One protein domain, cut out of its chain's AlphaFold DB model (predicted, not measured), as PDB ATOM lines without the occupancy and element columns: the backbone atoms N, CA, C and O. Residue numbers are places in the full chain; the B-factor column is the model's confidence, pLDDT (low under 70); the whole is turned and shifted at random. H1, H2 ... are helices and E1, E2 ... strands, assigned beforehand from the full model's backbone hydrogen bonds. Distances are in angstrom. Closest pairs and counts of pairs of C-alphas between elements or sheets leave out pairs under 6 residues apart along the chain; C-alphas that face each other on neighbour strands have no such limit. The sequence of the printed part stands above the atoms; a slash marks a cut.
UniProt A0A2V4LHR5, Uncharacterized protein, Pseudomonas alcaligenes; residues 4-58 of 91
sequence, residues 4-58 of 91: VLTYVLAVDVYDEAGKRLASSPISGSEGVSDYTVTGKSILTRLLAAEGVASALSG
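This is residues 4 to 58 of the 91 residues of an uncharacterized protein of Pseudomonas alcaligenes (UniProt A0A2V4LHR5). A long two-stranded ribbon, the antiparallel hairpin E1 and E2, has the chain folded back along it as H1, then the short H2. The printed part has 55 residues, with two named strands, then two named helices, mixed in class. It is a loose rod of 39 by 17 by 17 A; the radius of gyration of the C-alphas is 12.8 A.

From first to last C-alpha, E1, residues 4 to 14, spans 31.6 A from (-22.310, -14.020, 50.718). E2, residues 20 to 32, spans 32.1 A and bends by 65 degrees at residue 29. H1 is residues 35 to 47; H2, residues 50 to 56, ends at C-alpha 56 (-15.822, -2.755, 22.962).

In hairpin E1 and E2, N 9 and O 26 are within hydrogen-bond range, 2.8 A. The closest C-alphas of E2 and H1, Val 32 and Thr 38, are 6.4 A apart; those of E2 and H2, Ala 22 and Gly 51, 5.8 A. H1 and H2 are about perpendicular, 86 degrees. In both, every O i to N i+4 pair is within range.

The printed part has no cut; its links are tight. Residue 58 has pLDDT under 70.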
ATOM      1  N   VAL A   4     -21.690 -15.041  51.576       86.75
ATOM      2  CA  VAL A   4     -22.310 -14.020  50.718       86.75
ATOM      3  C   VAL A   4     -21.251 -12.977  50.401       86.75
ATOM      4  O   VAL A   4     -20.644 -12.420  51.315       86.75
ATOM      5  N   LEU A   5     -21.018 -12.728  49.115       85.00
ATOM      6  CA  LEU A   5     -20.112 -11.691  48.642       85.00
ATOM      7  C   LEU A   5     -20.928 -10.476  48.220       85.00
ATOM      8  O   LEU A   5     -21.669 -10.532  47.241       85.00
ATOM      9  N   THR A   6     -20.742  -9.372  48.932       89.00
ATOM     10  CA  THR A   6     -21.266  -8.062  48.542       89.00
ATOM     11  C   THR A   6     -20.134  -7.243  47.942       89.00
ATOM     12  O   THR A   6     -19.071  -7.124  48.550       89.00
ATOM     13  N   TYR A   7     -20.346  -6.692  46.752       83.50
ATOM     14  CA  TYR A   7     -19.307  -6.009  45.990       83.50
ATOM     15  C   TYR A   7     -19.827  -4.746  45.306       83.50
ATOM     16  O   TYR A   7     -21.003  -4.632  44.955       83.50
ATOM     17  N   VAL A   8     -18.902  -3.813  45.091       88.75
ATOM     18  CA  VAL A   8     -19.051  -2.640  44.228       88.75
ATOM     19  C   VAL A   8     -17.805  -2.595  43.354       88.75
ATOM     20  O   VAL A   8     -16.691  -2.573  43.870       88.75
ATOM     21  N   LEU A   9     -17.990  -2.651  42.043       86.06
ATOM     22  CA  LEU A   9     -16.931  -2.682  41.040       86.06
ATOM     23  C   LEU A   9     -17.239  -1.636  39.969       86.06
ATOM     24  O   LEU A   9     -18.392  -1.258  39.776       86.06
ATOM     25  N   ALA A  10     -16.219  -1.195  39.247       84.69
ATOM     26  CA  ALA A  10     -16.377  -0.359  38.068       84.69
ATOM     27  C   ALA A  10     -15.505  -0.913  36.945       84.69
ATOM     28  O   ALA A  10     -14.415  -1.428  37.200       84.69
ATOM     29  N   VAL A  11     -15.999  -0.822  35.715       85.81
ATOM     30  CA  VAL A  11     -15.212  -1.087  34.512       85.81
ATOM     31  C   VAL A  11     -15.131   0.187  33.704       85.81
ATOM     32  O   VAL A  11     -16.157   0.760  33.350       85.81
ATOM     33  N   ASP A  12     -13.902   0.586  33.404       87.75
ATOM     34  CA  ASP A  12     -13.588   1.687  32.513       87.75
ATOM     35  C   ASP A  12     -12.969   1.126  31.228       87.75
ATOM     36  O   ASP A  12     -12.072   0.282  31.273       87.75
ATOM     37  N   VAL A  13     -13.446   1.601  30.081       86.75
ATOM     38  CA  VAL A  13     -12.892   1.281  28.761       86.75
ATOM     39  C   VAL A  13     -12.124   2.497  28.272       86.75
ATOM     40  O   VAL A  13     -12.664   3.603  28.285       86.75
ATOM     41  N   TYR A  14     -10.887   2.292  27.829       86.31
ATOM     42  CA  TYR A  14     -10.013   3.335  27.301       86.31
ATOM     43  C   TYR A  14      -9.651   3.032  25.847       86.31
ATOM     44  O   TYR A  14      -9.586   1.865  25.460       86.31
ATOM     45  N   ASP A  15      -9.424   4.075  25.053       85.69
ATOM     46  CA  ASP A  15      -8.796   3.942  23.740       85.69
ATOM     47  C   ASP A  15      -7.266   3.796  23.852       85.69
ATOM     48  O   ASP A  15      -6.685   3.868  24.938       85.69
ATOM     49  N   GLU A  16      -6.599   3.601  22.711       87.38
ATOM     50  CA  GLU A  16      -5.136   3.480  22.644       87.38
ATOM     51  C   GLU A  16      -4.397   4.762  23.072       87.38
ATOM     52  O   GLU A  16      -3.239   4.698  23.481       87.38
ATOM     53  N   ALA A  17      -5.061   5.921  23.015       90.06
ATOM     54  CA  ALA A  17      -4.526   7.200  23.475       90.06
ATOM     55  C   ALA A  17      -4.748   7.430  24.985       90.06
ATOM     56  O   ALA A  17      -4.321   8.456  25.521       90.06
ATOM     57  N   GLY A  18      -5.401   6.493  25.681       83.44
ATOM     58  CA  GLY A  18      -5.726   6.586  27.102       83.44
ATOM     59  C   GLY A  18      -6.956   7.445  27.412       83.44
ATOM     60  O   GLY A  18      -7.209   7.744  28.581       83.44
ATOM     61  N   LYS A  19      -7.748   7.848  26.412       86.50
ATOM     62  CA  LYS A  19      -9.031   8.528  26.623       86.50
ATOM     63  C   LYS A  19     -10.077   7.505  27.051       86.50
ATOM     64  O   LYS A  19     -10.257   6.471  26.414       86.50
ATOM     65  N   ARG A  20     -10.820   7.814  28.115       85.25
ATOM     66  CA  ARG A  20     -11.927   6.966  28.569       85.25
ATOM     67  C   ARG A  20     -13.098   7.041  27.583       85.25
ATOM     68  O   ARG A  20     -13.636   8.119  27.348       85.25
ATOM     69  N   LEU A  21     -13.500   5.892  27.049       84.12
ATOM     70  CA  LEU A  21     -14.620   5.719  26.123       84.12
ATOM     71  C   LEU A  21     -15.926   5.362  26.837       84.12
ATOM     72  O   LEU A  21     -16.995   5.789  26.411       84.12
ATOM     73  N   ALA A  22     -15.853   4.583  27.917       84.88
ATOM     74  CA  ALA A  22     -17.013   4.204  28.715       84.88
ATOM     75  C   ALA A  22     -16.618   3.918  30.163       84.88
ATOM     76  O   ALA A  22     -15.475   3.569  30.448       84.88
ATOM     77  N   SER A  23     -17.584   4.054  31.067       84.81
ATOM     78  CA  SER A  23     -17.473   3.638  32.461       84.81
ATOM     79  C   SER A  23     -18.802   3.037  32.892       84.81
ATOM     80  O   SER A  23     -19.855   3.606  32.596       84.81
ATOM     81  N   SER A  24     -18.770   1.895  33.568       83.38
ATOM     82  CA  SER A  24     -19.968   1.273  34.122       83.38
ATOM     83  C   SER A  24     -19.703   0.767  35.536       83.38
ATOM     84  O   SER A  24     -18.947  -0.198  35.704       83.38
ATOM     85  N   PRO A  25     -20.333   1.363  36.562       84.06
ATOM     86  CA  PRO A  25     -20.353   0.780  37.891       84.06
ATOM     87  C   PRO A  25     -21.313  -0.416  37.936       84.06
ATOM     88  O   PRO A  25     -22.376  -0.411  37.318       84.06
ATOM     89  N   ILE A  26     -20.957  -1.438  38.707       81.62
ATOM     90  CA  ILE A  26     -21.840  -2.537  39.091       81.62
ATOM     91  C   ILE A  26     -21.742  -2.743  40.597       81.62
ATOM     92  O   ILE A  26     -20.666  -2.714  41.191       81.62
ATOM     93  N   SER A  27     -22.872  -3.008  41.225       85.88
ATOM     94  CA  SER A  27     -22.924  -3.429  42.618       85.88
ATOM     95  C   SER A  27     -23.841  -4.628  42.736       85.88
ATOM     96  O   SER A  27     -24.839  -4.716  42.021       85.88
ATOM     97  N   GLY A  28     -23.525  -5.544  43.638       84.50
ATOM     98  CA  GLY A  28     -24.325  -6.742  43.815       84.50
ATOM     99  C   GLY A  28     -24.019  -7.468  45.110       84.50
ATOM    100  O   GLY A  28     -23.054  -7.166  45.812       84.50
ATOM    101  N   SER A  29     -24.876  -8.434  45.412       86.00
ATOM    102  CA  SER A  29     -24.673  -9.394  46.486       86.00
ATOM    103  C   SER A  29     -25.009 -10.777  45.945       86.00
ATOM    104  O   SER A  29     -26.109 -10.983  45.433       86.00
ATOM    105  N   GLU A  30     -24.054 -11.702  46.000       83.12
ATOM    106  CA  GLU A  30     -24.222 -13.065  45.494       83.12
ATOM    107  C   GLU A  30     -23.824 -14.103  46.538       83.12
ATOM    108  O   GLU A  30     -22.840 -13.945  47.264       83.12
ATOM    109  N   GLY A  31     -24.587 -15.195  46.591       86.38
ATOM    110  CA  GLY A  31     -24.183 -16.385  47.327       86.38
ATOM    111  C   GLY A  31     -23.011 -17.062  46.620       86.38
ATOM    112  O   GLY A  31     -23.088 -17.364  45.431       86.38
ATOM    113  N   VAL A  32     -21.936 -17.317  47.357       86.50
ATOM    114  CA  VAL A  32     -20.719 -17.947  46.857       86.50
ATOM    115  C   VAL A  32     -20.668 -19.391  47.325       86.50
ATOM    116  O   VAL A  32     -20.524 -19.689  48.514       86.50
ATOM    117  N   SER A  33     -20.769 -20.299  46.361       84.44
ATOM    118  CA  SER A  33     -20.403 -21.706  46.530       84.44
ATOM    119  C   SER A  33     -18.998 -21.994  46.000       84.44
ATOM    120  O   SER A  33     -18.309 -22.849  46.543       84.44
ATOM    121  N   ASP A  34     -18.572 -21.268  44.961       88.06
ATOM    122  CA  ASP A  34     -17.252 -21.353  44.335       88.06
ATOM    123  C   ASP A  34     -16.838 -19.958  43.835       88.06
ATOM    124  O   ASP A  34     -17.513 -19.361  42.994       88.06
ATOM    125  N   TYR A  35     -15.716 -19.442  44.341       82.25
ATOM    126  CA  TYR A  35     -15.219 -18.103  44.006       82.25
ATOM    127  C   TYR A  35     -14.787 -17.956  42.541       82.25
ATOM    128  O   TYR A  35     -14.861 -16.857  41.993       82.25
ATOM    129  N   THR A  36     -14.367 -19.035  41.883       87.94
ATOM    130  CA  THR A  36     -13.997 -19.027  40.462       87.94
ATOM    131  C   THR A  36     -15.232 -18.853  39.589       87.94
ATOM    132  O   THR A  36     -15.225 -18.063  38.643       87.94
ATOM    133  N   VAL A  37     -16.309 -19.578  39.905       86.06
ATOM    134  CA  VAL A  37     -17.583 -19.473  39.181       86.06
ATOM    135  C   VAL A  37     -18.214 -18.102  39.414       86.06
ATOM    136  O   VAL A  37     -18.574 -17.437  38.444       86.06
ATOM    137  N   THR A  38     -18.269 -17.645  40.668       86.88
ATOM    138  CA  THR A  38     -18.781 -16.309  41.011       86.88
ATOM    139  C   THR A  38     -17.941 -15.195  40.373       86.88
ATOM    140  O   THR A  38     -18.477 -14.225  39.850       86.88
ATOM    141  N   GLY A  39     -16.614 -15.328  40.329       86.00
ATOM    142  CA  GLY A  39     -15.760 -14.359  39.638       86.00
ATOM    143  C   GLY A  39     -16.093 -14.251  38.147       86.00
ATOM    144  O   GLY A  39     -16.234 -13.150  37.618       86.00
ATOM    145  N   LYS A  40     -16.291 -15.391  37.469       88.75
ATOM    146  CA  LYS A  40     -16.691 -15.420  36.052       88.75
ATOM    147  C   LYS A  40     -18.071 -14.802  35.825       88.75
ATOM    148  O   LYS A  40     -18.207 -14.025  34.888       88.75
ATOM    149  N   SER A  41     -19.068 -15.092  36.666       87.94
ATOM    150  CA  SER A  41     -20.412 -14.505  36.522       87.94
ATOM    151  C   SER A  41     -20.386 -12.984  36.667       87.94
ATOM    152  O   SER A  41     -20.999 -12.281  35.861       87.94
ATOM    153  N   ILE A  42     -19.640 -12.471  37.647       87.06
ATOM    154  CA  ILE A  42     -19.468 -11.031  37.866       87.06
ATOM    155  C   ILE A  42     -18.792 -10.383  36.651       87.06
ATOM    156  O   ILE A  42     -19.281  -9.369  36.150       87.06
ATOM    157  N   LEU A  43     -17.722 -10.991  36.128       85.75
ATOM    158  CA  LEU A  43     -17.027 -10.510  34.929       85.75
ATOM    159  C   LEU A  43     -17.932 -10.505  33.689       85.75
ATOM    160  O   LEU A  43     -17.940  -9.530  32.942       85.75
ATOM    161  N   THR A  44     -18.730 -11.552  33.472       87.62
ATOM    162  CA  THR A  44     -19.670 -11.604  32.342       87.62
ATOM    163  C   THR A  44     -20.695 -10.475  32.412       87.62
ATOM    164  O   THR A  44     -20.974  -9.848  31.395       87.62
ATOM    165  N   ARG A  45     -21.229 -10.168  33.600       85.88
ATOM    166  CA  ARG A  45     -22.173  -9.050  33.768       85.88
ATOM    167  C   ARG A  45     -21.526  -7.697  33.517       85.88
ATOM    168  O   ARG A  45     -22.147  -6.840  32.902       85.88
ATOM    169  N   LEU A  46     -20.290  -7.524  33.973       85.81
ATOM    170  CA  LEU A  46     -19.509  -6.315  33.727       85.81
ATOM    171  C   LEU A  46     -19.292  -6.064  32.232       85.81
ATOM    172  O   LEU A  46     -19.489  -4.950  31.762       85.81
ATOM    173  N   LEU A  47     -18.930  -7.104  31.480       85.31
ATOM    174  CA  LEU A  47     -18.715  -7.013  30.033       85.31
ATOM    175  C   LEU A  47     -20.019  -6.834  29.246       85.31
ATOM    176  O   LEU A  47     -20.009  -6.227  28.181       85.31
ATOM    177  N   ALA A  48     -21.134  -7.350  29.768       84.81
ATOM    178  CA  ALA A  48     -22.459  -7.195  29.175       84.81
ATOM    179  C   ALA A  48     -23.114  -5.838  29.480       84.81
ATOM    180  O   ALA A  48     -24.188  -5.557  28.947       84.81
ATOM    181  N   ALA A  49     -22.514  -5.003  30.336       84.81
ATOM    182  CA  ALA A  49     -23.027  -3.666  30.596       84.81
ATOM    183  C   ALA A  49     -23.057  -2.865  29.288       84.81
ATOM    184  O   ALA A  49     -22.047  -2.776  28.594       84.81
ATOM    185  N   GLU A  50     -24.207  -2.277  28.955       80.06
ATOM    186  CA  GLU A  50     -24.480  -1.682  27.639       80.06
ATOM    187  C   GLU A  50     -23.399  -0.682  27.195       80.06
ATOM    188  O   GLU A  50     -22.898  -0.765  26.075       80.06
ATOM    189  N   GLY A  51     -22.953   0.196  28.101       78.56
ATOM    190  CA  GLY A  51     -21.877   1.154  27.820       78.56
ATOM    191  C   GLY A  51     -20.520   0.496  27.538       78.56
ATOM    192  O   GLY A  51     -19.792   0.942  26.653       78.56
ATOM    193  N   VAL A  52     -20.194  -0.593  28.238       83.69
ATOM    194  CA  VAL A  52     -18.948  -1.356  28.046       83.69
ATOM    195  C   VAL A  52     -19.013  -2.163  26.750       83.69
ATOM    196  O   VAL A  52     -18.098  -2.086  25.932       83.69
ATOM    197  N   ALA A  53     -20.112  -2.883  26.521       83.50
ATOM    198  CA  ALA A  53     -20.328  -3.684  25.321       83.50
ATOM    199  C   ALA A  53     -20.332  -2.819  24.051       83.50
ATOM    200  O   ALA A  53     -19.722  -3.196  23.048       83.50
ATOM    201  N   SER A  54     -20.957  -1.640  24.100       80.19
ATOM    202  CA  SER A  54     -20.963  -0.686  22.988       80.19
ATOM    203  C   SER A  54     -19.563  -0.132  22.705       80.19
ATOM    204  O   SER A  54     -19.144  -0.085  21.546       80.19
ATOM    205  N   ALA A  55     -18.799   0.221  23.748       81.62
ATOM    206  CA  ALA A  55     -17.419   0.690  23.606       81.62
ATOM    207  C   ALA A  55     -16.489  -0.379  23.018       81.62
ATOM    208  O   ALA A  55     -15.708  -0.082  22.118       81.62
ATOM    209  N   LEU A  56     -16.616  -1.629  23.466       81.31
ATOM    210  CA  LEU A  56     -15.822  -2.755  22.962       81.31
ATOM    211  C   LEU A  56     -16.193  -3.156  21.529       81.31
ATOM    212  O   LEU A  56     -15.331  -3.591  20.773       81.31
ATOM    213  N   SER A  57     -17.459  -2.994  21.140       80.00
ATOM    214  CA  SER A  57     -17.942  -3.336  19.794       80.00
ATOM    215  C   SER A  57     -17.623  -2.264  18.742       80.00
ATOM    216  O   SER A  57     -18.067  -2.377  17.602       80.00
ATOM    217  N   GLY A  58     -16.895  -1.202  19.112       67.88
ATOM    218  CA  GLY A  58     -16.605  -0.071  18.225       67.88
ATOM    219  C   GLY A  58     -17.825   0.813  17.935       67.88
ATOM    220  O   GLY A  58     -17.781   1.638  17.026       67.88
TER     221      GLY A  58